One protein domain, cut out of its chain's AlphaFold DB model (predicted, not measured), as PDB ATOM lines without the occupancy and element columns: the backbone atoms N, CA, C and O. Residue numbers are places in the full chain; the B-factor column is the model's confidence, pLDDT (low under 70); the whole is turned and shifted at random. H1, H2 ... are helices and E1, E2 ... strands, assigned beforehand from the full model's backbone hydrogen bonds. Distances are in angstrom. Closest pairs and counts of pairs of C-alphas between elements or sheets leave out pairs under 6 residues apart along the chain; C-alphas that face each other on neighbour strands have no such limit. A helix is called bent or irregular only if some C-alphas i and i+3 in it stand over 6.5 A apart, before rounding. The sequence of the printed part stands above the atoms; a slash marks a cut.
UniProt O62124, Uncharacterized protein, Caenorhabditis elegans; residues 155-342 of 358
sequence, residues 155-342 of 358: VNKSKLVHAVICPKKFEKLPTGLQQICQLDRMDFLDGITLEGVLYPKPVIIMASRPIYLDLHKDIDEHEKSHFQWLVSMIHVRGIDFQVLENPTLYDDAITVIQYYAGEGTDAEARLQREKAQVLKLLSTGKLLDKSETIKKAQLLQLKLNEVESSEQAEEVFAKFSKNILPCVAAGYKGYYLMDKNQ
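Overview. This is residues 155 to 342 of the 358 residues of an uncharacterized protein of Caenorhabditis elegans (UniProt O62124). Helix H4 runs through the middle of the domain; H3, H7 and H8 pack on it at steep angles, and H5 folds back from its far end as the second half of a helical hairpin. At one end of the long axis H9, H10 and H11 form an up-and-down bundle, with H11 packed crosswise on H5; at the opposite end a small strand hairpin, E1 and E2, lies near H7. The printed part has 188 residues, with eleven named helices and two named strands in the order H1, H2, H3, E1, E2, then H4 to H11; the class is mostly helix, and the one sheet, E1 - E2, is antiparallel. The whole is compact, with a radius of gyration of the C-alphas of 16.7 A and spans of 51 by 39 by 30 A.

Arrangement. E1, residues 191 to 194, and E2, residues 197 to 200, form an antiparallel hairpin; N 192 and O 199 are 2.9 A apart and N 199 and O 192 are 2.8 A apart, both within hydrogen-bond range. The closest C-alphas of E2 and H7, residues 249 to 261, are those of Tyr 199 and Asp 252, 7.1 A apart. H4, residues 201 to 214, follows E2 directly and with residues 203 to 207 alone touches H7, closest at C-alphas Ala 207 and Ala 253, 4.9 A, at a steep tilt of 65 degrees. H3, residues 175 to 185, touches H4 at a steep tilt of 57 degrees, closest at C-alphas Cys 181 and Ser 208, 5.2 A. H7 and H8, residues 266 to 282, are a helical hairpin at a shallow tilt of 6 degrees, closest at C-alphas Ile 254 and Glu 268, 5.8 A. With residues 266 to 271 alone H8 touches H4, closest at C-alphas Pro 210 and Ala 267, 4.9 A. H4 and H5, residues 221 to 235, are a helical hairpin at a shallow tilt of 16 degrees, closest at C-alphas Leu 213 and Gln 228, 5.2 A. H5 touches H11, residues 326 to 341, about perpendicular at 75 degrees, with C-alphas Met 233 and Gly 331 closest at 3.7 A. H9, residues 290 to 305, H10, residues 310 to 323, and H11 form a bundle, up and down, each helix running against the one before it. H9 and H10 touch at C-alphas Leu 304 and Ala 313, 6.3 A; H10 and H11 at Ser 321 and Ala 329, 5.5 A. H1, residues 157 to 164, only just touches H5, with 3 pairs of C-alphas within 8 A, closest at Val 164 and Val 231, 7.2 A. H2, residues 167 to 170, is close to but not clearly touching H3, at C-alphas Phe 170 and Gln 178, 6.9 A. H6, residues 242 to 245, and H7 touch only at the corner, and only just, with 3 pairs within 8 A. Every O i to N i+4 pair is within hydrogen-bond range in H1, H5, H7, H8, H9 and H11; the counts are 6 of 7 in H3, 8 of 10 in H4 and 8 of 10 in H10, while H2 and H6 are too short for such a pair.

Along the chain. H1 begins at C-alpha 157, (316.982, 317.265, 211.156), and H11 ends at C-alpha 341, (337.271, 311.582, 205.156). From first to last C-alpha H8 measures 24.4 A, H11 22.8 A, H9 22.7 A, H10 21.6 A, H4 21.0 A, H5 20.5 A and H7 18.1 A. H4 is irregular, but only just, with C-alphas 207 and 210 6.6 A apart; H10 is irregular, with C-alphas 320 and 323 7.3 A apart.

Size, cuts and confidence. The C-alphas of Gly 196 and Glu 308, the two farthest apart, are 54.7 A apart. The printed part has no cut and no long link. The model's mean pLDDT over the printed part is 84.4; residues 155 to 166 and 338 to 342 are under 70.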
ATOM      1  N   VAL A 155     315.965 311.272 210.898       41.05
ATOM      2  CA  VAL A 155     317.246 311.857 211.304       41.05
ATOM      3  C   VAL A 155     316.874 313.141 212.024       41.05
ATOM      4  O   VAL A 155     316.000 313.858 211.539       41.05
ATOM      5  N   ASN A 156     317.472 313.419 213.182       46.92
ATOM      6  CA  ASN A 156     317.140 314.627 213.930       46.92
ATOM      7  C   ASN A 156     317.580 315.843 213.099       46.92
ATOM      8  O   ASN A 156     318.740 316.257 213.175       46.92
ATOM      9  N   LYS A 157     316.666 316.347 212.253       48.27
ATOM     10  CA  LYS A 157     316.982 317.265 211.156       48.27
ATOM     11  C   LYS A 157     317.654 318.497 211.707       48.27
ATOM     12  O   LYS A 157     318.679 318.887 211.170       48.27
ATOM     13  N   SER A 158     317.142 319.016 212.828       43.62
ATOM     14  CA  SER A 158     317.749 320.124 213.561       43.62
ATOM     15  C   SER A 158     319.265 319.950 213.701       43.62
ATOM     16  O   SER A 158     319.990 320.829 213.265       43.62
ATOM     17  N   LYS A 159     319.776 318.803 214.171       46.98
ATOM     18  CA  LYS A 159     321.218 318.608 214.390       46.98
ATOM     19  C   LYS A 159     322.045 318.625 213.102       46.98
ATOM     20  O   LYS A 159     323.053 319.317 213.066       46.98
ATOM     21  N   LEU A 160     321.642 317.902 212.052       49.63
ATOM     22  CA  LEU A 160     322.399 317.897 210.787       49.63
ATOM     23  C   LEU A 160     322.260 319.204 210.009       49.63
ATOM     24  O   LEU A 160     323.227 319.691 209.433       49.63
ATOM     25  N   VAL A 161     321.061 319.779 210.008       49.64
ATOM     26  CA  VAL A 161     320.775 321.043 209.336       49.64
ATOM     27  C   VAL A 161     321.470 322.193 210.075       49.64
ATOM     28  O   VAL A 161     322.069 323.024 209.414       49.64
ATOM     29  N   HIS A 162     321.536 322.209 211.413       49.37
ATOM     30  CA  HIS A 162     322.378 323.159 212.162       49.37
ATOM     31  C   HIS A 162     323.886 322.906 212.002       49.37
ATOM     32  O   HIS A 162     324.650 323.859 212.064       49.37
ATOM     33  N   ALA A 163     324.330 321.666 211.772       49.35
ATOM     34  CA  ALA A 163     325.747 321.368 211.534       49.35
ATOM     35  C   ALA A 163     326.256 321.828 210.151       49.35
ATOM     36  O   ALA A 163     327.465 321.868 209.940       49.35
ATOM     37  N   VAL A 164     325.358 322.153 209.211       54.86
ATOM     38  CA  VAL A 164     325.707 322.607 207.849       54.86
ATOM     39  C   VAL A 164     325.194 324.023 207.548       54.86
ATOM     40  O   VAL A 164     325.838 324.760 206.805       54.86
ATOM     41  N   ILE A 165     324.096 324.469 208.164       64.37
ATOM     42  CA  ILE A 165     323.709 325.884 208.181       64.37
ATOM     43  C   ILE A 165     324.555 326.622 209.221       64.37
ATOM     44  O   ILE A 165     324.260 326.563 210.415       64.37
ATOM     45  N   CYS A 166     325.517 327.427 208.771       67.46
ATOM     46  CA  CYS A 166     326.127 328.446 209.623       67.46
ATOM     47  C   CYS A 166     325.054 329.474 210.064       67.46
ATOM     48  O   CYS A 166     324.507 330.171 209.198       67.46
ATOM     49  N   PRO A 167     324.752 329.637 211.373       72.60
ATOM     50  CA  PRO A 167     323.685 330.535 211.833       72.60
ATOM     51  C   PRO A 167     323.878 331.981 211.356       72.60
ATOM     52  O   PRO A 167     322.967 332.575 210.786       72.60
ATOM     53  N   LYS A 168     325.122 332.476 211.420       78.64
ATOM     54  CA  LYS A 168     325.539 333.820 210.970       78.64
ATOM     55  C   LYS A 168     325.348 334.085 209.469       78.64
ATOM     56  O   LYS A 168     325.474 335.233 209.039       78.64
ATOM     57  N   LYS A 169     325.129 333.048 208.649       80.59
ATOM     58  CA  LYS A 169     324.764 333.189 207.226       80.59
ATOM     59  C   LYS A 169     323.269 333.009 207.001       80.59
ATOM     60  O   LYS A 169     322.706 333.717 206.175       80.59
ATOM     61  N   PHE A 170     322.614 332.158 207.790       82.56
ATOM     62  CA  PHE A 170     321.155 332.064 207.812       82.56
ATOM     63  C   PHE A 170     320.488 333.391 208.201       82.56
ATOM     64  O   PHE A 170     319.587 333.848 207.507       82.56
ATOM     65  N   GLU A 171     320.999 334.050 209.241       84.51
ATOM     66  CA  GLU A 171     320.564 335.376 209.709       84.51
ATOM     67  C   GLU A 171     320.705 336.482 208.645       84.51
ATOM     68  O   GLU A 171     320.023 337.501 208.723       84.51
ATOM     69  N   LYS A 172     321.574 336.284 207.641       87.46
ATOM     70  CA  LYS A 172     321.817 337.226 206.533       87.46
ATOM     71  C   LYS A 172     320.949 336.971 205.298       87.46
ATOM     72  O   LYS A 172     321.019 337.752 204.350       87.46
ATOM     73  N   LEU A 173     320.159 335.897 205.271       88.83
ATOM     74  CA  LEU A 173     319.200 335.672 204.191       88.83
ATOM     75  C   LEU A 173     318.049 336.696 204.272       88.83
ATOM     76  O   LEU A 173     317.620 337.028 205.380       88.83
ATOM     77  N   PRO A 174     317.476 337.132 203.135       92.62
ATOM     78  CA  PRO A 174     316.194 337.831 203.104       92.62
ATOM     79  C   PRO A 174     315.105 337.079 203.884       92.62
ATOM     80  O   PRO A 174     315.038 335.849 203.834       92.62
ATOM     81  N   THR A 175     314.221 337.813 204.568       93.70
ATOM     82  CA  THR A 175     313.217 337.260 205.497       93.70
ATOM     83  C   THR A 175     312.362 336.146 204.884       93.70
ATOM     84  O   THR A 175     312.144 335.126 205.532       93.70
ATOM     85  N   GLY A 176     311.947 336.288 203.622       94.56
ATOM     86  CA  GLY A 176     311.198 335.255 202.899       94.56
ATOM     87  C   GLY A 176     311.957 333.938 202.737       94.56
ATOM     88  O   GLY A 176     311.422 332.861 202.997       94.56
ATOM     89  N   LEU A 177     313.247 334.011 202.394       94.54
ATOM     90  CA  LEU A 177     314.101 332.826 202.293       94.54
ATOM     91  C   LEU A 177     314.343 332.192 203.674       94.54
ATOM     92  O   LEU A 177     314.356 330.967 203.791       94.54
ATOM     93  N   GLN A 178     314.441 332.999 204.741       92.69
ATOM     94  CA  GLN A 178     314.462 332.466 206.108       92.69
ATOM     95  C   GLN A 178     313.167 331.710 206.448       92.69
ATOM     96  O   GLN A 178     313.242 330.627 207.031       92.69
ATOM     97  N   GLN A 179     311.999 332.235 206.064       93.68
ATOM     98  CA  GLN A 179     310.695 331.613 206.322       93.68
ATOM     99  C   GLN A 179     310.550 330.253 205.620       93.68
ATOM    100  O   GLN A 179     310.196 329.278 206.281       93.68
ATOM    101  N   ILE A 180     310.921 330.128 204.339       94.11
ATOM    102  CA  ILE A 180     310.917 328.836 203.616       94.11
ATOM    103  C   ILE A 180     311.773 327.791 204.359       94.11
ATOM    104  O   ILE A 180     311.332 326.674 204.633       94.11
ATOM    105  N   CYS A 181     312.982 328.175 204.773       90.98
ATOM    106  CA  CYS A 181     313.889 327.319 205.538       90.98
ATOM    107  C   CYS A 181     313.434 327.037 206.987       90.98
ATOM    108  O   CYS A 181     313.966 326.129 207.629       90.98
ATOM    109  N   GLN A 182     312.505 327.815 207.549       89.75
ATOM    110  CA  GLN A 182     311.856 327.513 208.832       89.75
ATOM    111  C   GLN A 182     310.718 326.503 208.628       89.75
ATOM    112  O   GLN A 182     310.674 325.494 209.333       89.75
ATOM    113  N   LEU A 183     309.870 326.712 207.615       91.42
ATOM    114  CA  LEU A 183     308.771 325.815 207.239       91.42
ATOM    115  C   LEU A 183     309.269 324.402 206.903       91.42
ATOM    116  O   LEU A 183     308.659 323.413 207.305       91.42
ATOM    117  N   ASP A 184     310.417 324.275 206.240       88.05
ATOM    118  CA  ASP A 184     311.092 322.992 206.012       88.05
ATOM    119  C   ASP A 184     311.523 322.297 207.327       88.05
ATOM    120  O   ASP A 184     311.241 321.112 207.538       88.05
ATOM    121  N   ARG A 185     312.087 323.044 208.283       83.82
ATOM    122  CA  ARG A 185     312.499 322.510 209.598       83.82
ATOM    123  C   ARG A 185     311.336 322.103 210.516       83.82
ATOM    124  O   ARG A 185     311.570 321.394 211.490       83.82
ATOM    125  N   MET A 186     310.093 322.486 210.216       85.18
ATOM    126  CA  MET A 186     308.906 322.052 210.967       85.18
ATOM    127  C   MET A 186     308.512 320.612 210.596       85.18
ATOM    128  O   MET A 186     307.791 320.382 209.626       85.18
ATOM    129  N   ASP A 187     308.985 319.625 211.360       77.33
ATOM    130  CA  ASP A 187     308.731 318.193 211.106       77.33
ATOM    131  C   ASP A 187     307.254 317.763 211.211       77.33
ATOM    132  O   ASP A 187     306.886 316.728 210.671       77.33
ATOM    133  N   PHE A 188     306.410 318.570 211.859       82.67
ATOM    134  CA  PHE A 188     304.966 318.350 212.026       82.67
ATOM    135  C   PHE A 188     304.099 319.069 210.970       82.67
ATOM    136  O   PHE A 188     302.884 319.153 211.129       82.67
ATOM    137  N   LEU A 189     304.714 319.662 209.943       87.13
ATOM    138  CA  LEU A 189     304.028 320.445 208.915       87.13
ATOM    139  C   LEU A 189     303.827 319.608 207.644       87.13
ATOM    140  O   LEU A 189     304.796 319.350 206.931       87.13
ATOM    141  N   ASP A 190     302.581 319.242 207.337       88.32
ATOM    142  CA  ASP A 190     302.224 318.468 206.133       88.32
ATOM    143  C   ASP A 190     302.220 319.306 204.839       88.32
ATOM    144  O   ASP A 190     302.331 318.764 203.737       88.32
ATOM    145  N   GLY A 191     302.124 320.634 204.952       92.27
ATOM    146  CA  GLY A 191     302.090 321.576 203.832       92.27
ATOM    147  C   GLY A 191     301.775 323.006 204.276       92.27
ATOM    148  O   GLY A 191     301.652 323.279 205.470       92.27
ATOM    149  N   ILE A 192     301.639 323.913 203.311       95.54
ATOM    150  CA  ILE A 192     301.210 325.308 203.499       95.54
ATOM    151  C   ILE A 192     300.135 325.672 202.478       95.54
ATOM    152  O   ILE A 192     300.194 325.222 201.336       95.54
ATOM    153  N   THR A 193     299.182 326.518 202.863       95.72
ATOM    154  CA  THR A 193     298.189 327.064 201.930       95.72
ATOM    155  C   THR A 193     298.588 328.478 201.531       95.72
ATOM    156  O   THR A 193     298.629 329.356 202.394       95.72
ATOM    157  N   LEU A 194     298.855 328.705 200.245       94.99
ATOM    158  CA  LEU A 194     299.124 330.028 199.669       94.99
ATOM    159  C   LEU A 194     298.014 330.331 198.658       94.99
ATOM    160  O   LEU A 194     297.696 329.481 197.831       94.99
ATOM    161  N   GLU A 195     297.368 331.493 198.773       92.66
ATOM    162  CA  GLU A 195     296.281 331.941 197.874       92.66
ATOM    163  C   GLU A 195     295.123 330.927 197.676       92.66
ATOM    164  O   GLU A 195     294.411 330.937 196.677       92.66
ATOM    165  N   GLY A 196     294.909 330.045 198.662       92.60
ATOM    166  CA  GLY A 196     293.902 328.975 198.627       92.60
ATOM    167  C   GLY A 196     294.398 327.633 198.068       92.60
ATOM    168  O   GLY A 196     293.709 326.627 198.229       92.60
ATOM    169  N   VAL A 197     295.598 327.580 197.486       94.59
ATOM    170  CA  VAL A 197     296.238 326.355 196.979       94.59
ATOM    171  C   VAL A 197     297.098 325.716 198.072       94.59
ATOM    172  O   VAL A 197     297.889 326.392 198.731       94.59
ATOM    173  N   LEU A 198     296.948 324.403 198.280       95.42
ATOM    174  CA  LEU A 198     297.740 323.630 199.242       95.42
ATOM    175  C   LEU A 198     299.031 323.112 198.594       95.42
ATOM    176  O   LEU A 198     299.001 322.183 197.790       95.42
ATOM    177  N   TYR A 199     300.168 323.656 199.021       95.00
ATOM    178  CA  TYR A 199     301.505 323.200 198.654       95.00
ATOM    179  C   TYR A 199     302.002 322.190 199.701       95.00
ATOM    180  O   TYR A 199     302.270 322.575 200.846       95.00
ATOM    181  N   PRO A 200     302.111 320.891 199.370       92.14
ATOM    182  CA  PRO A 200     302.477 319.869 200.344       92.14
ATOM    183  C   PRO A 200     303.961 319.967 200.722       92.14
ATOM    184  O   PRO A 200     304.791 320.483 199.972       92.14
ATOM    185  N   LYS A 201     304.329 319.403 201.876       90.41
ATOM    186  CA  LYS A 201     305.690 319.438 202.438       90.41
ATOM    187  C   LYS A 201     306.835 319.104 201.455       90.41
ATOM    188  O   LYS A 201     307.879 319.749 201.582       90.41
ATOM    189  N   PRO A 202     306.700 318.182 200.475       88.46
ATOM    190  CA  PRO A 202     307.729 317.950 199.460       88.46
ATOM    191  C   PRO A 202     308.115 319.202 198.664       88.46
ATOM    192  O   PRO A 202     309.302 319.438 198.448       88.46
ATOM    193  N   VAL A 203     307.138 320.044 198.315       93.41
ATOM    194  CA  VAL A 203     307.354 321.314 197.603       93.41
ATOM    195  C   VAL A 203     308.192 322.273 198.452       93.41
ATOM    196  O   VAL A 203     309.142 322.874 197.959       93.41
ATOM    197  N   ILE A 204     307.910 322.354 199.755       93.10
ATOM    198  CA  ILE A 204     308.660 323.195 200.703       93.10
ATOM    199  C   ILE A 204     310.125 322.727 200.814       93.10
ATOM    200  O   ILE A 204     311.032 323.553 200.870       93.10
ATOM    201  N   ILE A 205     310.373 321.411 200.797       89.38
ATOM    202  CA  ILE A 205     311.729 320.826 200.815       89.38
ATOM    203  C   ILE A 205     312.476 321.109 199.496       89.38
ATOM    204  O   ILE A 205     313.678 321.385 199.505       89.38
ATOM    205  N   MET A 206     311.779 321.075 198.355       92.12
ATOM    206  CA  MET A 206     312.348 321.471 197.060       92.12
ATOM    207  C   MET A 206     312.661 322.974 197.005       92.12
ATOM    208  O   MET A 206     313.694 323.350 196.455       92.12
ATOM    209  N   ALA A 207     311.831 323.818 197.625       94.44
ATOM    210  CA  ALA A 207     312.043 325.261 197.733       94.44
ATOM    211  C   ALA A 207     313.172 325.646 198.715       94.44
ATOM    212  O   ALA A 207     313.907 326.596 198.454       94.44
ATOM    213  N   SER A 208     313.361 324.912 199.822       92.51
ATOM    214  CA  SER A 208     314.418 325.205 200.809       92.51
ATOM    215  C   SER A 208     315.819 324.815 200.326       92.51
ATOM    216  O   SER A 208     316.792 325.531 200.578       92.51
ATOM    217  N   ARG A 209     315.933 323.710 199.580       90.65
ATOM    218  CA  ARG A 209     317.196 323.184 199.039       90.65
ATOM    219  C   ARG A 209     318.077 324.227 198.330       90.65
ATOM    220  O   ARG A 209     319.242 324.329 198.717       90.65
ATOM    221  N   PRO A 210     317.614 324.979 197.308       92.27
ATOM    222  CA  PRO A 210     318.467 325.936 196.607       92.27
ATOM    223  C   PRO A 210     318.968 327.058 197.526       92.27
ATOM    224  O   PRO A 210     320.114 327.475 197.393       92.27
ATOM    225  N   ILE A 211     318.167 327.467 198.515       92.24
ATOM    226  CA  ILE A 211     318.551 328.467 199.522       92.24
ATOM    227  C   ILE A 211     319.737 327.956 200.350       92.24
ATOM    228  O   ILE A 211     320.722 328.670 200.532       92.24
ATOM    229  N   TYR A 212     319.687 326.700 200.807       88.59
ATOM    230  CA  TYR A 212     320.802 326.102 201.543       88.59
ATOM    231  C   TYR A 212     322.046 325.883 200.677       88.59
ATOM    232  O   TYR A 212     323.152 326.049 201.181       88.59
ATOM    233  N   LEU A 213     321.887 325.547 199.391       87.69
ATOM    234  CA  LEU A 213     323.006 325.366 198.453       87.69
ATOM    235  C   LEU A 213     323.796 326.666 198.205       87.69
ATOM    236  O   LEU A 213     324.991 326.589 197.917       87.69
ATOM    237  N   ASP A 214     323.158 327.834 198.337       85.47
ATOM    238  CA  ASP A 214     323.769 329.155 198.124       85.47
ATOM    239  C   ASP A 214     324.081 329.941 199.416       85.47
ATOM    240  O   ASP A 214     324.640 331.038 199.338       85.47
ATOM    241  N   LEU A 215     323.840 329.369 200.608       82.32
ATOM    242  CA  LEU A 215     324.252 329.957 201.902       82.32
ATOM    243  C   LEU A 215     325.741 330.339 201.943       82.32
ATOM    244  O   LEU A 215     326.116 331.279 202.640       82.32
ATOM    245  N   HIS A 216     326.587 329.602 201.218       75.30
ATOM    246  CA  HIS A 216     328.037 329.794 201.161       75.30
ATOM    247  C   HIS A 216     328.512 330.048 199.721       75.30
ATOM    248  O   HIS A 216     329.474 329.447 199.250       75.30
ATOM    249  N   LYS A 217     327.830 330.947 198.996       75.69
ATOM    250  CA  LYS A 217     328.219 331.358 197.631       75.69
ATOM    251  C   LYS A 217     329.549 332.132 197.536       75.69
ATOM    252  O   LYS A 217     330.039 332.347 196.430       75.69
ATOM    253  N   ASP A 218     330.102 332.518 198.685       75.33
ATOM    254  CA  ASP A 218     331.289 333.349 198.931       75.33
ATOM    255  C   ASP A 218     332.576 332.575 199.293       75.33
ATOM    256  O   ASP A 218     333.604 333.208 199.524       75.33
ATOM    257  N   ILE A 219     332.541 331.238 199.363       73.63
ATOM    258  CA  ILE A 219     333.749 330.405 199.543       73.63
ATOM    259  C   ILE A 219     334.307 329.941 198.188       73.63
ATOM    260  O   ILE A 219     333.617 330.042 197.170       73.63
ATOM    261  N   ASP A 220     335.544 329.433 198.184       79.10
ATOM    262  CA  ASP A 220     336.224 328.940 196.978       79.10
ATOM    263  C   ASP A 220     335.379 327.910 196.208       79.10
ATOM    264  O   ASP A 220     334.678 327.093 196.803       79.10
ATOM    265  N   GLU A 221     335.462 327.922 194.877       77.64
ATOM    266  CA  GLU A 221     334.601 327.131 193.992       77.64
ATOM    267  C   GLU A 221     334.703 325.603 194.234       77.64
ATOM    268  O   GLU A 221     333.724 324.874 194.031       77.64
ATOM    269  N   HIS A 222     335.838 325.113 194.748       73.79
ATOM    270  CA  HIS A 222     336.024 323.725 195.178       73.79
ATOM    271  C   HIS A 222     335.357 323.449 196.539       73.79
ATOM    272  O   HIS A 222     334.572 322.504 196.668       73.79
ATOM    273  N   GLU A 223     335.592 324.296 197.550       72.03
ATOM    274  CA  GLU A 223     334.940 324.181 198.870       72.03
ATOM    275  C   GLU A 223     333.406 324.314 198.758       72.03
ATOM    276  O   GLU A 223     332.655 323.584 199.404       72.03
ATOM    277  N   LYS A 224     332.940 325.191 197.867       81.00
ATOM    278  CA  LYS A 224     331.543 325.437 197.485       81.00
ATOM    279  C   LYS A 224     330.909 324.230 196.799       81.00
ATOM    280  O   LYS A 224     329.757 323.909 197.084       81.00
ATOM    281  N   SER A 225     331.661 323.523 195.954       82.55
ATOM    282  CA  SER A 225     331.218 322.262 195.345       82.55
ATOM    283  C   SER A 225     331.049 321.166 196.401       82.55
ATOM    284  O   SER A 225     329.991 320.541 196.466       82.55
ATOM    285  N   HIS A 226     332.034 320.995 197.290       81.58
ATOM    286  CA  HIS A 226     331.956 320.057 198.417       81.58
ATOM    287  C   HIS A 226     330.769 320.358 199.343       81.58
ATOM    288  O   HIS A 226     329.977 319.466 199.651       81.58
ATOM    289  N   PHE A 227     330.601 321.623 199.739       80.56
ATOM    290  CA  PHE A 227     329.475 322.081 200.549       80.56
ATOM    291  C   PHE A 227     328.129 321.787 199.872       80.56
ATOM    292  O   PHE A 227     327.231 321.233 200.508       80.56
ATOM    293  N   GLN A 228     327.993 322.070 198.571       85.91
ATOM    294  CA  GLN A 228     326.766 321.768 197.830       85.91
ATOM    295  C   GLN A 228     326.467 320.263 197.796       85.91
ATOM    296  O   GLN A 228     325.314 319.877 197.980       85.91
ATOM    297  N   TRP A 229     327.475 319.398 197.650       85.10
ATOM    298  CA  TRP A 229     327.276 317.945 197.702       85.10
ATOM    299  C   TRP A 229     326.850 317.464 199.102       85.10
ATOM    300  O   TRP A 229     325.958 316.621 199.209       85.10
ATOM    301  N   LEU A 230     327.413 318.027 200.178       78.00
ATOM    302  CA  LEU A 230     327.000 317.745 201.563       78.00
ATOM    303  C   LEU A 230     325.562 318.219 201.848       78.00
ATOM    304  O   LEU A 230     324.776 317.486 202.451       78.00
ATOM    305  N   VAL A 231     325.174 319.400 201.358       82.48
ATOM    306  CA  VAL A 231     323.786 319.886 201.422       82.48
ATOM    307  C   VAL A 231     322.855 318.967 200.628       82.48
ATOM    308  O   VAL A 231     321.809 318.586 201.155       82.48
ATOM    309  N   SER A 232     323.218 318.547 199.411       85.45
ATOM    310  CA  SER A 232     322.437 317.574 198.634       85.45
ATOM    311  C   SER A 232     322.291 316.241 199.368       85.45
ATOM    312  O   SER A 232     321.179 315.729 199.461       85.45
ATOM    313  N   MET A 233     323.359 315.711 199.969       80.43
ATOM    314  CA  MET A 233     323.322 314.487 200.782       80.43
ATOM    315  C   MET A 233     322.312 314.603 201.936       80.43
ATOM    316  O   MET A 233     321.571 313.661 202.211       80.43
ATOM    317  N   ILE A 234     322.229 315.773 202.578       75.81
ATOM    318  CA  ILE A 234     321.270 316.038 203.660       75.81
ATOM    319  C   ILE A 234     319.839 316.254 203.143       75.81
ATOM    320  O   ILE A 234     318.904 315.953 203.886       75.81
ATOM    321  N   HIS A 235     319.628 316.704 201.899       78.73
ATOM    322  CA  HIS A 235     318.304 317.076 201.358       78.73
ATOM    323  C   HIS A 235     317.699 316.108 200.332       78.73
ATOM    324  O   HIS A 235     316.530 316.278 199.982       78.73
ATOM    325  N   VAL A 236     318.438 315.105 199.855       78.63
ATOM    326  CA  VAL A 236     317.909 314.052 198.971       78.63
ATOM    327  C   VAL A 236     316.989 313.113 199.748       78.63
ATOM    328  O   VAL A 236     317.299 312.680 200.861       78.63
ATOM    329  N   ARG A 237     315.823 312.808 199.180       74.87
ATOM    330  CA  ARG A 237     314.750 312.039 199.820       74.87
ATOM    331  C   ARG A 237     314.037 311.133 198.825       74.87
ATOM    332  O   ARG A 237     314.124 311.297 197.615       74.87
ATOM    333  N   GLY A 238     313.209 310.230 199.352       70.95
ATOM    334  CA  GLY A 238     312.291 309.430 198.541       70.95
ATOM    335  C   GLY A 238     311.293 310.245 197.700       70.95
ATOM    336  O   GLY A 238     310.738 309.666 196.766       70.95
ATOM    337  N   ILE A 239     311.098 311.536 198.015       75.64
ATOM    338  CA  ILE A 239     310.258 312.499 197.277       75.64
ATOM    339  C   ILE A 239     310.942 313.102 196.043       75.64
ATOM    340  O   ILE A 239     310.242 313.524 195.137       75.64
ATOM    341  N   ASP A 240     312.277 313.092 195.943       81.19
ATOM    342  CA  ASP A 240     312.969 313.608 194.748       81.19
ATOM    343  C   ASP A 240     312.571 312.852 193.484       81.19
ATOM    344  O   ASP A 240     312.499 313.419 192.403       81.19
ATOM    345  N   PHE A 241     312.239 311.572 193.628       86.32
ATOM    346  CA  PHE A 241     311.764 310.737 192.532       86.32
ATOM    347  C   PHE A 241     310.321 311.058 192.106       86.32
ATOM    348  O   PHE A 241     309.926 310.649 191.020       86.32
ATOM    349  N   GLN A 242     309.552 311.834 192.884       85.47
ATOM    350  CA  GLN A 242     308.215 312.283 192.469       85.47
ATOM    351  C   GLN A 242     308.283 313.242 191.274       85.47
ATOM    352  O   GLN A 242     307.333 313.290 190.500       85.47
ATOM    353  N   VAL A 243     309.408 313.936 191.041       86.15
ATOM    354  CA  VAL A 243     309.572 314.805 189.857       86.15
ATOM    355  C   VAL A 243     309.661 314.022 188.538       86.15
ATOM    356  O   VAL A 243     309.589 314.624 187.469       86.15
ATOM    357  N   LEU A 244     309.837 312.694 188.603       86.85
ATOM    358  CA  LEU A 244     309.786 311.803 187.439       86.85
ATOM    359  C   LEU A 244     308.343 311.575 186.968       86.85
ATOM    360  O   LEU A 244     308.095 311.467 185.771       86.85
ATOM    361  N   GLU A 245     307.409 311.511 187.920       86.63
ATOM    362  CA  GLU A 245     305.977 311.286 187.698       86.63
ATOM    363  C   GLU A 245     305.227 312.615 187.530       86.63
ATOM    364  O   GLU A 245     304.359 312.734 186.668       86.63
ATOM    365  N   ASN A 246     305.600 313.635 188.311       89.76
ATOM    366  CA  ASN A 246     305.070 314.990 188.213       89.76
ATOM    367  C   ASN A 246     306.177 316.072 188.209       89.76
ATOM    368  O   ASN A 246     306.564 316.581 189.267       89.76
ATOM    369  N   PRO A 247     306.637 316.514 187.025       90.11
ATOM    370  CA  PRO A 247     307.574 317.629 186.904       90.11
ATOM    371  C   PRO A 247     307.041 319.000 187.366       90.11
ATOM    372  O   PRO A 247     307.859 319.910 187.524       90.11
ATOM    373  N   THR A 248     305.726 319.187 187.599       91.24
ATOM    374  CA  THR A 248     305.190 320.485 188.078       91.24
ATOM    375  C   THR A 248     305.639 320.819 189.492       91.24
ATOM    376  O   THR A 248     305.641 321.990 189.844       91.24
ATOM    377  N   LEU A 249     306.120 319.841 190.271       93.16
ATOM    378  CA  LEU A 249     306.668 320.071 191.613       93.16
ATOM    379  C   LEU A 249     307.812 321.106 191.620       93.16
ATOM    380  O   LEU A 249     308.049 321.759 192.636       93.16
ATOM    381  N   TYR A 250     308.502 321.295 190.488       94.95
ATOM    382  CA  TYR A 250     309.451 322.397 190.307       94.95
ATOM    383  C   TYR A 250     308.771 323.768 190.176       94.95
ATOM    384  O   TYR A 250     309.286 324.733 190.727       94.95
ATOM    385  N   ASP A 251     307.638 323.870 189.477       96.28
ATOM    386  CA  ASP A 251     306.851 325.107 189.356       96.28
ATOM    387  C   ASP A 251     306.128 325.446 190.662       96.28
ATOM    388  O   ASP A 251     306.121 326.600 191.085       96.28
ATOM    389  N   ASP A 252     305.615 324.431 191.359       96.35
ATOM    390  CA  ASP A 252     305.043 324.565 192.697       96.35
ATOM    391  C   ASP A 252     306.092 325.136 193.672       96.35
ATOM    392  O   ASP A 252     305.821 326.069 194.430       96.35
ATOM    393  N   ALA A 253     307.329 324.631 193.614       96.29
ATOM    394  CA  ALA A 253     308.423 325.085 194.474       96.29
ATOM    395  C   ALA A 253     308.999 326.450 194.051       96.29
ATOM    396  O   ALA A 253     309.417 327.220 194.917       96.29
ATOM    397  N   ILE A 254     308.970 326.793 192.756       97.49
ATOM    398  CA  ILE A 254     309.245 328.157 192.268       97.49
ATOM    399  C   ILE A 254     308.189 329.131 192.806       97.49
ATOM    400  O   ILE A 254     308.561 330.161 193.362       97.49
ATOM    401  N   THR A 255     306.904 328.773 192.742       97.43
ATOM    402  CA  THR A 255     305.794 329.597 193.256       97.43
ATOM    403  C   THR A 255     305.943 329.856 194.758       97.43
ATOM    404  O   THR A 255     305.796 330.991 195.206       97.43
ATOM    405  N   VAL A 256     306.330 328.842 195.545       97.45
ATOM    406  CA  VAL A 256     306.642 329.020 196.977       97.45
ATOM    407  C   VAL A 256     307.819 329.985 197.196       97.45
ATOM    408  O   VAL A 256     307.762 330.803 198.112       97.45
ATOM    409  N   ILE A 257     308.875 329.942 196.369       97.52
ATOM    410  CA  ILE A 257     309.989 330.906 196.468       97.52
ATOM    411  C   ILE A 257     309.512 332.327 196.138       97.52
ATOM    412  O   ILE A 257     309.758 333.245 196.922       97.52
ATOM    413  N   GLN A 258     308.800 332.496 195.022       97.63
ATOM    414  CA  GLN A 258     308.307 333.791 194.548       97.63
ATOM    415  C   GLN A 258     307.331 334.434 195.546       97.63
ATOM    416  O   GLN A 258     307.464 335.619 195.845       97.63
ATOM    417  N   TYR A 259     306.418 333.657 196.139       97.21
ATOM    418  CA  TYR A 259     305.454 334.149 197.131       97.21
ATOM    419  C   TYR A 259     306.131 334.736 198.381       97.21
ATOM    420  O   TYR A 259     305.738 335.797 198.862       97.21
ATOM    421  N   TYR A 260     307.151 334.061 198.928       97.02
ATOM    422  CA  TYR A 260     307.813 334.523 200.155       97.02
ATOM    423  C   TYR A 260     308.920 335.556 199.908       97.02
ATOM    424  O   TYR A 260     309.143 336.412 200.764       97.02
ATOM    425  N   ALA A 261     309.652 335.464 198.793       95.93
ATOM    426  CA  ALA A 261     310.890 336.220 198.571       95.93
ATOM    427  C   ALA A 261     310.904 337.107 197.311       95.93
ATOM    428  O   ALA A 261     311.877 337.837 197.117       95.93
ATOM    429  N   GLY A 262     309.844 337.083 196.501       94.70
ATOM    430  CA  GLY A 262     309.760 337.782 195.219       94.70
ATOM    431  C   GLY A 262     310.409 337.022 194.058       94.70
ATOM    432  O   GLY A 262     311.110 336.025 194.243       94.70
ATOM    433  N   GLU A 263     310.161 337.508 192.843       94.45
ATOM    434  CA  GLU A 263     310.779 337.009 191.610       94.45
ATOM    435  C   GLU A 263     312.257 337.423 191.488       94.45
ATOM    436  O   GLU A 263     312.691 338.452 192.012       94.45
ATOM    437  N   GLY A 264     313.033 336.645 190.730       92.73
ATOM    438  CA  GLY A 264     314.412 336.963 190.354       92.73
ATOM    439  C   GLY A 264     315.466 336.574 191.393       92.73
ATOM    440  O   GLY A 264     316.584 337.090 191.354       92.73
ATOM    441  N   THR A 265     315.145 335.676 192.330       94.35
ATOM    442  CA  THR A 265     316.096 335.252 193.375       94.35
ATOM    443  C   THR A 265     317.137 334.245 192.862       94.35
ATOM    444  O   THR A 265     316.861 333.431 191.979       94.35
ATOM    445  N   ASP A 266     318.327 334.219 193.481       93.31
ATOM    446  CA  ASP A 266     319.352 333.186 193.225       93.31
ATOM    447  C   ASP A 266     318.776 331.761 193.361       93.31
ATOM    448  O   ASP A 266     319.097 330.864 192.574       93.31
ATOM    449  N   ALA A 267     317.902 331.568 194.357       93.98
ATOM    450  CA  ALA A 267     317.290 330.287 194.682       93.98
ATOM    451  C   ALA A 267     316.304 329.824 193.597       93.98
ATOM    452  O   ALA A 267     316.372 328.677 193.152       93.98
ATOM    453  N   GLU A 268     315.451 330.729 193.112       96.30
ATOM    454  CA  GLU A 268     314.588 330.502 191.951       96.30
ATOM    455  C   GLU A 268     315.423 330.171 190.707       96.30
ATOM    456  O   GLU A 268     315.212 329.139 190.071       96.30
ATOM    457  N   ALA A 269     316.433 330.987 190.391       95.94
ATOM    458  CA  ALA A 269     317.297 330.780 189.230       95.94
ATOM    459  C   ALA A 269     318.104 329.468 189.314       95.94
ATOM    460  O   ALA A 269     318.474 328.885 188.291       95.94
ATOM    461  N   ARG A 270     318.405 328.961 190.518       94.40
ATOM    462  CA  ARG A 270     318.957 327.611 190.727       94.40
ATOM    463  C   ARG A 270     317.910 326.525 190.476       94.40
ATOM    464  O   ARG A 270     318.214 325.569 189.763       94.40
ATOM    465  N   LEU A 271     316.696 326.682 190.993       94.49
ATOM    466  CA  LEU A 271     315.620 325.700 190.848       94.49
ATOM    467  C   LEU A 271     315.132 325.575 189.392       94.49
ATOM    468  O   LEU A 271     314.966 324.463 188.893       94.49
ATOM    469  N   GLN A 272     315.030 326.691 188.660       95.98
ATOM    470  CA  GLN A 272     314.768 326.718 187.214       95.98
ATOM    471  C   GLN A 272     315.850 325.970 186.412       95.98
ATOM    472  O   GLN A 272     315.534 325.233 185.474       95.98
ATOM    473  N   ARG A 273     317.134 326.107 186.787       95.54
ATOM    474  CA  ARG A 273     318.238 325.351 186.163       95.54
ATOM    475  C   ARG A 273     318.149 323.852 186.454       95.54
ATOM    476  O   ARG A 273     318.407 323.062 185.549       95.54
ATOM    477  N   GLU A 274     317.768 323.456 187.670       92.64
ATOM    478  CA  GLU A 274     317.542 322.046 188.017       92.64
ATOM    479  C   GLU A 274     316.371 321.465 187.205       92.64
ATOM    480  O   GLU A 274     316.551 320.460 186.514       92.64
ATOM    481  N   LYS A 275     315.227 322.166 187.160       94.86
ATOM    482  CA  LYS A 275     314.065 321.826 186.322       94.86
ATOM    483  C   LYS A 275     314.457 321.616 184.856       94.86
ATOM    484  O   LYS A 275     314.111 320.597 184.262       94.86
ATOM    485  N   ALA A 276     315.212 322.548 184.270       94.58
ATOM    486  CA  ALA A 276     315.654 322.460 182.878       94.58
ATOM    487  C   ALA A 276     316.583 321.256 182.617       94.58
ATOM    488  O   ALA A 276     316.506 320.636 181.555       94.58
ATOM    489  N   GLN A 277     317.438 320.889 183.580       92.06
ATOM    490  CA  GLN A 277     318.267 319.681 183.489       92.06
ATOM    491  C   GLN A 277     317.428 318.402 183.590       92.06
ATOM    492  O   GLN A 277     317.612 317.493 182.780       92.06
ATOM    493  N   VAL A 278     316.484 318.335 184.533       91.42
ATOM    494  CA  VAL A 278     315.617 317.163 184.729       91.42
ATOM    495  C   VAL A 278     314.673 316.956 183.546       91.42
ATOM    496  O   VAL A 278     314.622 315.849 183.017       91.42
ATOM    497  N   LEU A 279     314.021 318.008 183.035       92.27
ATOM    498  CA  LEU A 279     313.190 317.920 181.825       92.27
ATOM    499  C   LEU A 279     313.995 317.458 180.600       92.27
ATOM    500  O   LEU A 279     313.509 316.635 179.827       92.27
ATOM    501  N   LYS A 280     315.247 317.915 180.452       91.79
ATOM    502  CA  LYS A 280     316.155 317.449 179.390       91.79
ATOM    503  C   LYS A 280     316.556 315.978 179.553       91.79
ATOM    504  O   LYS A 280     316.766 315.296 178.553       91.79
ATOM    505  N   LEU A 281     316.694 315.476 180.780       89.44
ATOM    506  CA  LEU A 281     316.976 314.059 181.033       89.44
ATOM    507  C   LEU A 281     315.733 313.194 180.763       89.44
ATOM    508  O   LEU A 281     315.839 312.209 180.029       89.44
ATOM    509  N   LEU A 282     314.561 313.612 181.255       88.63
ATOM    510  CA  LEU A 282     313.261 312.984 180.982       88.63
ATOM    511  C   LEU A 282     312.990 312.878 179.476       88.63
ATOM    512  O   LEU A 282     312.700 311.789 178.986       88.63
ATOM    513  N   SER A 283     313.195 313.957 178.709       89.49
ATOM    514  CA  SER A 283     312.963 313.962 177.256       89.49
ATOM    515  C   SER A 283     313.900 313.046 176.457       89.49
ATOM    516  O   SER A 283     313.690 312.860 175.261       89.49
ATOM    517  N   THR A 284     314.947 312.481 177.073       89.85
ATOM    518  CA  THR A 284     315.796 311.456 176.434       89.85
ATOM    519  C   THR A 284     315.384 310.020 176.757       89.85
ATOM    520  O   THR A 284     315.978 309.104 176.191       89.85
ATOM    521  N   GLY A 285     314.426 309.808 177.669       85.03
ATOM    522  CA  GLY A 285     314.009 308.476 178.129       85.03
ATOM    523  C   GLY A 285     315.096 307.695 178.881       85.03
ATOM    524  O   GLY A 285     315.021 306.477 178.972       85.03
ATOM    525  N   LYS A 286     316.147 308.373 179.371       84.50
ATOM    526  CA  LYS A 286     317.335 307.746 179.992       84.50
ATOM    527  C   LYS A 286     317.427 307.932 181.503       84.50
ATOM    528  O   LYS A 286     318.383 307.440 182.102       84.50
ATOM    529  N   LEU A 287     316.502 308.679 182.098       87.23
ATOM    530  CA  LEU A 287     316.483 308.952 183.528       87.23
ATOM    531  C   LEU A 287     315.935 307.721 184.262       87.23
ATOM    532  O   LEU A 287     314.800 307.324 184.020       87.23
ATOM    533  N   LEU A 288     316.772 307.103 185.095       86.76
ATOM    534  CA  LEU A 288     316.447 305.880 185.830       86.76
ATOM    535  C   LEU A 288     315.370 306.139 186.881       86.76
ATOM    536  O   LEU A 288     315.360 307.195 187.523       86.76
ATOM    537  N   ASP A 289     314.530 305.134 187.122       87.27
ATOM    538  CA  ASP A 289     313.575 305.183 188.227       87.27
ATOM    539  C   ASP A 289     314.281 305.092 189.600       87.27
ATOM    540  O   ASP A 289     315.509 304.986 189.725       87.27
ATOM    541  N   LYS A 290     313.490 305.129 190.675       84.05
ATOM    542  CA  LYS A 290     313.967 305.007 192.061       84.05
ATOM    543  C   LYS A 290     314.653 303.663 192.354       84.05
ATOM    544  O   LYS A 290     315.680 303.633 193.029       84.05
ATOM    545  N   SER A 291     314.116 302.561 191.837       85.10
ATOM    546  CA  SER A 291     314.620 301.191 192.012       85.10
ATOM    547  C   SER A 291     315.937 300.974 191.264       85.10
ATOM    548  O   SER A 291     316.911 300.468 191.823       85.10
ATOM    549  N   GLU A 292     316.003 301.404 190.010       88.65
ATOM    550  CA  GLU A 292     317.193 301.382 189.165       88.65
ATOM    551  C   GLU A 292     318.290 302.308 189.688       88.65
ATOM    552  O   GLU A 292     319.458 301.915 189.717       88.65
ATOM    553  N   THR A 293     317.928 303.498 190.176       85.49
ATOM    554  CA  THR A 293     318.867 304.410 190.838       85.49
ATOM    555  C   THR A 293     319.484 303.765 192.081       85.49
ATOM    556  O   THR A 293     320.704 303.812 192.226       85.49
ATOM    557  N   ILE A 294     318.696 303.087 192.927       79.41
ATOM    558  CA  ILE A 294     319.206 302.355 194.104       79.41
ATOM    559  C   ILE A 294     320.139 301.203 193.687       79.41
ATOM    560  O   ILE A 294     321.258 301.117 194.192       79.41
ATOM    561  N   LYS A 295     319.742 300.358 192.722       84.03
ATOM    562  CA  LYS A 295     320.599 299.273 192.191       84.03
ATOM    563  C   LYS A 295     321.924 299.816 191.645       84.03
ATOM    564  O   LYS A 295     322.996 299.271 191.908       84.03
ATOM    565  N   LYS A 296     321.870 300.925 190.902       84.70
ATOM    566  CA  LYS A 296     323.059 301.575 190.342       84.70
ATOM    567  C   LYS A 296     323.905 302.256 191.424       84.70
ATOM    568  O   LYS A 296     325.120 302.314 191.266       84.70
ATOM    569  N   ALA A 297     323.306 302.731 192.518       80.38
ATOM    570  CA  ALA A 297     324.012 303.301 193.669       80.38
ATOM    571  C   ALA A 297     324.740 302.231 194.504       80.38
ATOM    572  O   ALA A 297     325.847 302.471 194.979       80.38
ATOM    573  N   GLN A 298     324.186 301.022 194.605       78.86
ATOM    574  CA  GLN A 298     324.895 299.866 195.171       78.86
ATOM    575  C   GLN A 298     326.123 299.507 194.313       78.86
ATOM    576  O   GLN A 298     327.226 299.358 194.837       78.86
ATOM    577  N   LEU A 299     325.972 299.475 192.982       85.12
ATOM    578  CA  LEU A 299     327.092 299.274 192.051       85.12
ATOM    579  C   LEU A 299     328.124 300.422 192.085       85.12
ATOM    580  O   LEU A 299     329.315 300.179 191.901       85.12
ATOM    581  N   LEU A 300     327.684 301.661 192.324       85.48
ATOM    582  CA  LEU A 300     328.564 302.806 192.571       85.48
ATOM    583  C   LEU A 300     329.396 302.585 193.835       85.48
ATOM    584  O   LEU A 300     330.608 302.758 193.785       85.48
ATOM    585  N   GLN A 301     328.767 302.195 194.948       80.02
ATOM    586  CA  GLN A 301     329.462 301.992 196.217       80.02
ATOM    587  C   GLN A 301     330.542 300.911 196.104       80.02
ATOM    588  O   GLN A 301     331.656 301.131 196.564       80.02
ATOM    589  N   LEU A 302     330.246 299.787 195.438       82.20
ATOM    590  CA  LEU A 302     331.242 298.743 195.166       82.20
ATOM    591  C   LEU A 302     332.460 299.317 194.426       82.20
ATOM    592  O   LEU A 302     333.584 299.169 194.894       82.20
ATOM    593  N   LYS A 303     332.236 300.083 193.352       86.32
ATOM    594  CA  LYS A 303     333.315 300.718 192.577       86.32
ATOM    595  C   LYS A 303     334.073 301.796 193.350       86.32
ATOM    596  O   LYS A 303     335.261 301.967 193.136       86.32
ATOM    597  N   LEU A 304     333.423 302.517 194.265       84.91
ATOM    598  CA  LEU A 304     334.085 303.515 195.116       84.91
ATOM    599  C   LEU A 304     334.902 302.895 196.267       84.91
ATOM    600  O   LEU A 304     335.717 303.597 196.871       84.91
ATOM    601  N   ASN A 305     334.740 301.596 196.538       80.33
ATOM    602  CA  ASN A 305     335.660 300.833 197.385       80.33
ATOM    603  C   ASN A 305     336.925 300.406 196.615       80.33
ATOM    604  O   ASN A 305     337.969 300.218 197.229       80.33
ATOM    605  N   GLU A 306     336.836 300.273 195.286       84.83
ATOM    606  CA  GLU A 306     337.931 299.861 194.387       84.83
ATOM    607  C   GLU A 306     338.855 301.028 193.974       84.83
ATOM    608  O   GLU A 306     339.907 300.784 193.389       84.83
ATOM    609  N   VAL A 307     338.487 302.291 194.249       84.82
ATOM    610  CA  VAL A 307     339.295 303.470 193.867       84.82
ATOM    611  C   VAL A 307     340.291 303.901 194.944       84.82
ATOM    612  O   VAL A 307     339.939 304.167 196.103       84.82
ATOM    613  N   GLU A 308     341.538 304.049 194.504       79.39
ATOM    614  CA  GLU A 308     342.697 304.493 195.278       79.39
ATOM    615  C   GLU A 308     342.851 306.023 195.254       79.39
ATOM    616  O   GLU A 308     343.323 306.605 196.228       79.39
ATOM    617  N   SER A 309     342.416 306.695 194.174       80.72
ATOM    618  CA  SER A 309     342.564 308.150 194.000       80.72
ATOM    619  C   SER A 309     341.236 308.911 193.863       80.72
ATOM    620  O   SER A 309     340.192 308.368 193.494       80.72
ATOM    621  N   SER A 310     341.279 310.221 194.139       78.51
ATOM    622  CA  SER A 310     340.131 311.120 193.953       78.51
ATOM    623  C   SER A 310     339.741 311.280 192.474       78.51
ATOM    624  O   SER A 310     338.557 311.368 192.162       78.51
ATOM    625  N   GLU A 311     340.713 311.222 191.560       84.77
ATOM    626  CA  GLU A 311     340.490 311.299 190.108       84.77
ATOM    627  C   GLU A 311     339.717 310.076 189.593       84.77
ATOM    628  O   GLU A 311     338.730 310.213 188.869       84.77
ATOM    629  N   GLN A 312     340.098 308.874 190.045       86.69
ATOM    630  CA  GLN A 312     339.370 307.636 189.751       86.69
ATOM    631  C   GLN A 312     337.925 307.697 190.278       86.69
ATOM    632  O   GLN A 312     336.993 307.261 189.597       86.69
ATOM    633  N   ALA A 313     337.715 308.267 191.469       85.73
ATOM    634  CA  ALA A 313     336.380 308.450 192.033       85.73
ATOM    635  C   ALA A 313     335.519 309.406 191.191       85.73
ATOM    636  O   ALA A 313     334.364 309.092 190.900       85.73
ATOM    637  N   GLU A 314     336.076 310.534 190.741       86.91
ATOM    638  CA  GLU A 314     335.397 311.463 189.832       86.91
ATOM    639  C   GLU A 314     335.050 310.814 188.484       86.91
ATOM    640  O   GLU A 314     333.926 310.971 187.999       86.91
ATOM    641  N   GLU A 315     335.934 309.990 187.917       89.58
ATOM    642  CA  GLU A 315     335.614 309.178 186.737       89.58
ATOM    643  C   GLU A 315     334.438 308.218 186.977       89.58
ATOM    644  O   GLU A 315     333.556 308.074 186.120       89.58
ATOM    645  N   VAL A 316     334.406 307.546 188.131       89.96
ATOM    646  CA  VAL A 316     333.310 306.647 188.519       89.96
ATOM    647  C   VAL A 316     332.002 307.436 188.681       89.96
ATOM    648  O   VAL A 316     330.975 307.026 188.128       89.96
ATOM    649  N   PHE A 317     332.032 308.611 189.318       90.77
ATOM    650  CA  PHE A 317     330.878 309.511 189.414       90.77
ATOM    651  C   PHE A 317     330.399 310.015 188.048       90.77
ATOM    652  O   PHE A 317     329.196 309.998 187.786       90.77
ATOM    653  N   ALA A 318     331.306 310.400 187.149       90.84
ATOM    654  CA  ALA A 318     330.981 310.859 185.797       90.84
ATOM    655  C   ALA A 318     330.378 309.749 184.914       90.84
ATOM    656  O   ALA A 318     329.615 310.031 183.987       90.84
ATOM    657  N   LYS A 319     330.681 308.474 185.195       88.55
ATOM    658  CA  LYS A 319     330.041 307.301 184.566       88.55
ATOM    659  C   LYS A 319     328.681 306.984 185.212       88.55
ATOM    660  O   LYS A 319     327.751 306.562 184.519       88.55
ATOM    661  N   PHE A 320     328.535 307.223 186.513       86.11
ATOM    662  CA  PHE A 320     327.308 306.996 187.283       86.11
ATOM    663  C   PHE A 320     326.197 308.022 186.997       86.11
ATOM    664  O   PHE A 320     325.067 307.627 186.694       86.11
ATOM    665  N   SER A 321     326.508 309.317 187.051       86.94
ATOM    666  CA  SER A 321     325.530 310.415 187.123       86.94
ATOM    667  C   SER A 321     324.678 310.626 185.866       86.94
ATOM    668  O   SER A 321     323.577 311.157 185.968       86.94
ATOM    669  N   LYS A 322     325.140 310.170 184.692       88.00
ATOM    670  CA  LYS A 322     324.562 310.455 183.355       88.00
ATOM    671  C   LYS A 322     323.056 310.197 183.185       88.00
ATOM    672  O   LYS A 322     322.450 310.731 182.263       88.00
ATOM    673  N   ASN A 323     322.487 309.349 184.038       87.65
ATOM    674  CA  ASN A 323     321.132 308.812 183.939       87.65
ATOM    675  C   ASN A 323     320.345 308.966 185.261       87.65
ATOM    676  O   ASN A 323     319.370 308.257 185.470       87.65
ATOM    677  N   ILE A 324     320.796 309.807 186.196       88.64
ATOM    678  CA  ILE A 324     320.214 309.944 187.544       88.64
ATOM    679  C   ILE A 324     319.901 311.422 187.806       88.64
ATOM    680  O   ILE A 324     320.552 312.302 187.245       88.64
ATOM    681  N   LEU A 325     318.901 311.697 188.651       89.21
ATOM    682  CA  LEU A 325     318.535 313.056 189.061       89.21
ATOM    683  C   LEU A 325     319.768 313.829 189.587       89.21
ATOM    684  O   LEU A 325     320.487 313.293 190.438       89.21
ATOM    685  N   PRO A 326     320.024 315.078 189.142       90.13
ATOM    686  CA  PRO A 326     321.227 315.825 189.525       90.13
ATOM    687  C   PRO A 326     321.403 315.986 191.041       90.13
ATOM    688  O   PRO A 326     322.509 315.809 191.553       90.13
ATOM    689  N   CYS A 327     320.310 316.239 191.771       88.20
ATOM    690  CA  CYS A 327     320.301 316.319 193.234       88.20
ATOM    691  C   CYS A 327     320.757 315.001 193.890       88.20
ATOM    692  O   CYS A 327     321.604 315.018 194.782       88.20
ATOM    693  N   VAL A 328     320.265 313.856 193.404       88.12
ATOM    694  CA  VAL A 328     320.616 312.511 193.890       88.12
ATOM    695  C   VAL A 328     322.080 312.181 193.589       88.12
ATOM    696  O   VAL A 328     322.793 311.679 194.458       88.12
ATOM    697  N   ALA A 329     322.572 312.522 192.393       89.78
ATOM    698  CA  ALA A 329     323.977 312.343 192.034       89.78
ATOM    699  C   ALA A 329     324.920 313.185 192.919       89.78
ATOM    700  O   ALA A 329     325.943 312.676 193.381       89.78
ATOM    701  N   ALA A 330     324.557 314.439 193.217       88.90
ATOM    702  CA  ALA A 330     325.280 315.281 194.170       88.90
ATOM    703  C   ALA A 330     325.207 314.729 195.609       88.90
ATOM    704  O   ALA A 330     326.200 314.771 196.332       88.90
ATOM    705  N   GLY A 331     324.076 314.138 196.009       86.07
ATOM    706  CA  GLY A 331     323.932 313.469 197.303       86.07
ATOM    707  C   GLY A 331     324.879 312.279 197.483       86.07
ATOM    708  O   GLY A 331     325.522 312.166 198.527       86.07
ATOM    709  N   TYR A 332     325.052 311.444 196.453       83.25
ATOM    710  CA  TYR A 332     326.029 310.348 196.491       83.25
ATOM    711  C   TYR A 332     327.489 310.832 196.484       83.25
ATOM    712  O   TYR A 332     328.345 310.179 197.083       83.25
ATOM    713  N   LYS A 333     327.785 311.998 195.893       86.00
ATOM    714  CA  LYS A 333     329.099 312.645 196.051       86.00
ATOM    715  C   LYS A 333     329.345 313.137 197.477       86.00
ATOM    716  O   LYS A 333     330.412 312.883 198.028       86.00
ATOM    717  N   GLY A 334     328.361 313.790 198.099       80.66
ATOM    718  CA  GLY A 334     328.465 314.257 199.486       80.66
ATOM    719  C   GLY A 334     328.643 313.097 200.463       80.66
ATOM    720  O   GLY A 334     329.455 313.174 201.382       80.66
ATOM    721  N   TYR A 335     327.964 311.982 200.192       76.57
ATOM    722  CA  TYR A 335     328.165 310.727 200.903       76.57
ATOM    723  C   TYR A 335     329.610 310.212 200.803       76.57
ATOM    724  O   TYR A 335     330.214 309.898 201.825       76.57
ATOM    725  N   TYR A 336     330.193 310.165 199.601       77.58
ATOM    726  CA  TYR A 336     331.581 309.726 199.409       77.58
ATOM    727  C   TYR A 336     332.598 310.654 200.088       77.58
ATOM    728  O   TYR A 336     333.544 310.163 200.704       77.58
ATOM    729  N   LEU A 337     332.374 311.976 200.052       72.87
ATOM    730  CA  LEU A 337     333.175 312.929 200.827       72.87
ATOM    731  C   LEU A 337     333.105 312.633 202.328       72.87
ATOM    732  O   LEU A 337     334.137 312.660 202.989       72.87
ATOM    733  N   MET A 338     331.925 312.329 202.877       69.46
ATOM    734  CA  MET A 338     331.810 311.926 204.282       69.46
ATOM    735  C   MET A 338     332.536 310.604 204.560       69.46
ATOM    736  O   MET A 338     333.225 310.499 205.570       69.46
ATOM    737  N   ASP A 339     332.385 309.597 203.696       67.35
ATOM    738  CA  ASP A 339     332.912 308.244 203.913       67.35
ATOM    739  C   ASP A 339     334.451 308.213 203.867       67.35
ATOM    740  O   ASP A 339     335.073 307.801 204.842       67.35
ATOM    741  N   LYS A 340     335.081 308.738 202.802       65.86
ATOM    742  CA  LYS A 340     336.553 308.740 202.660       65.86
ATOM    743  C   LYS A 340     337.260 309.616 203.697       65.86
ATOM    744  O   LYS A 340     338.348 309.257 204.130       65.86
ATOM    745  N   ASN A 341     336.660 310.729 204.129       57.15
ATOM    746  CA  ASN A 341     337.271 311.582 205.156       57.15
ATOM    747  C   ASN A 341     337.284 310.941 206.559       57.15
ATOM    748  O   ASN A 341     338.038 311.386 207.412       57.15
ATOM    749  N   GLN A 342     336.480 309.904 206.826       46.68
ATOM    750  CA  GLN A 342     336.390 309.275 208.154       46.68
ATOM    751  C   GLN A 342     337.420 308.157 208.406       46.68
ATOM    752  O   GLN A 342     337.306 307.438 209.400       46.68
TER     753      GLN A 342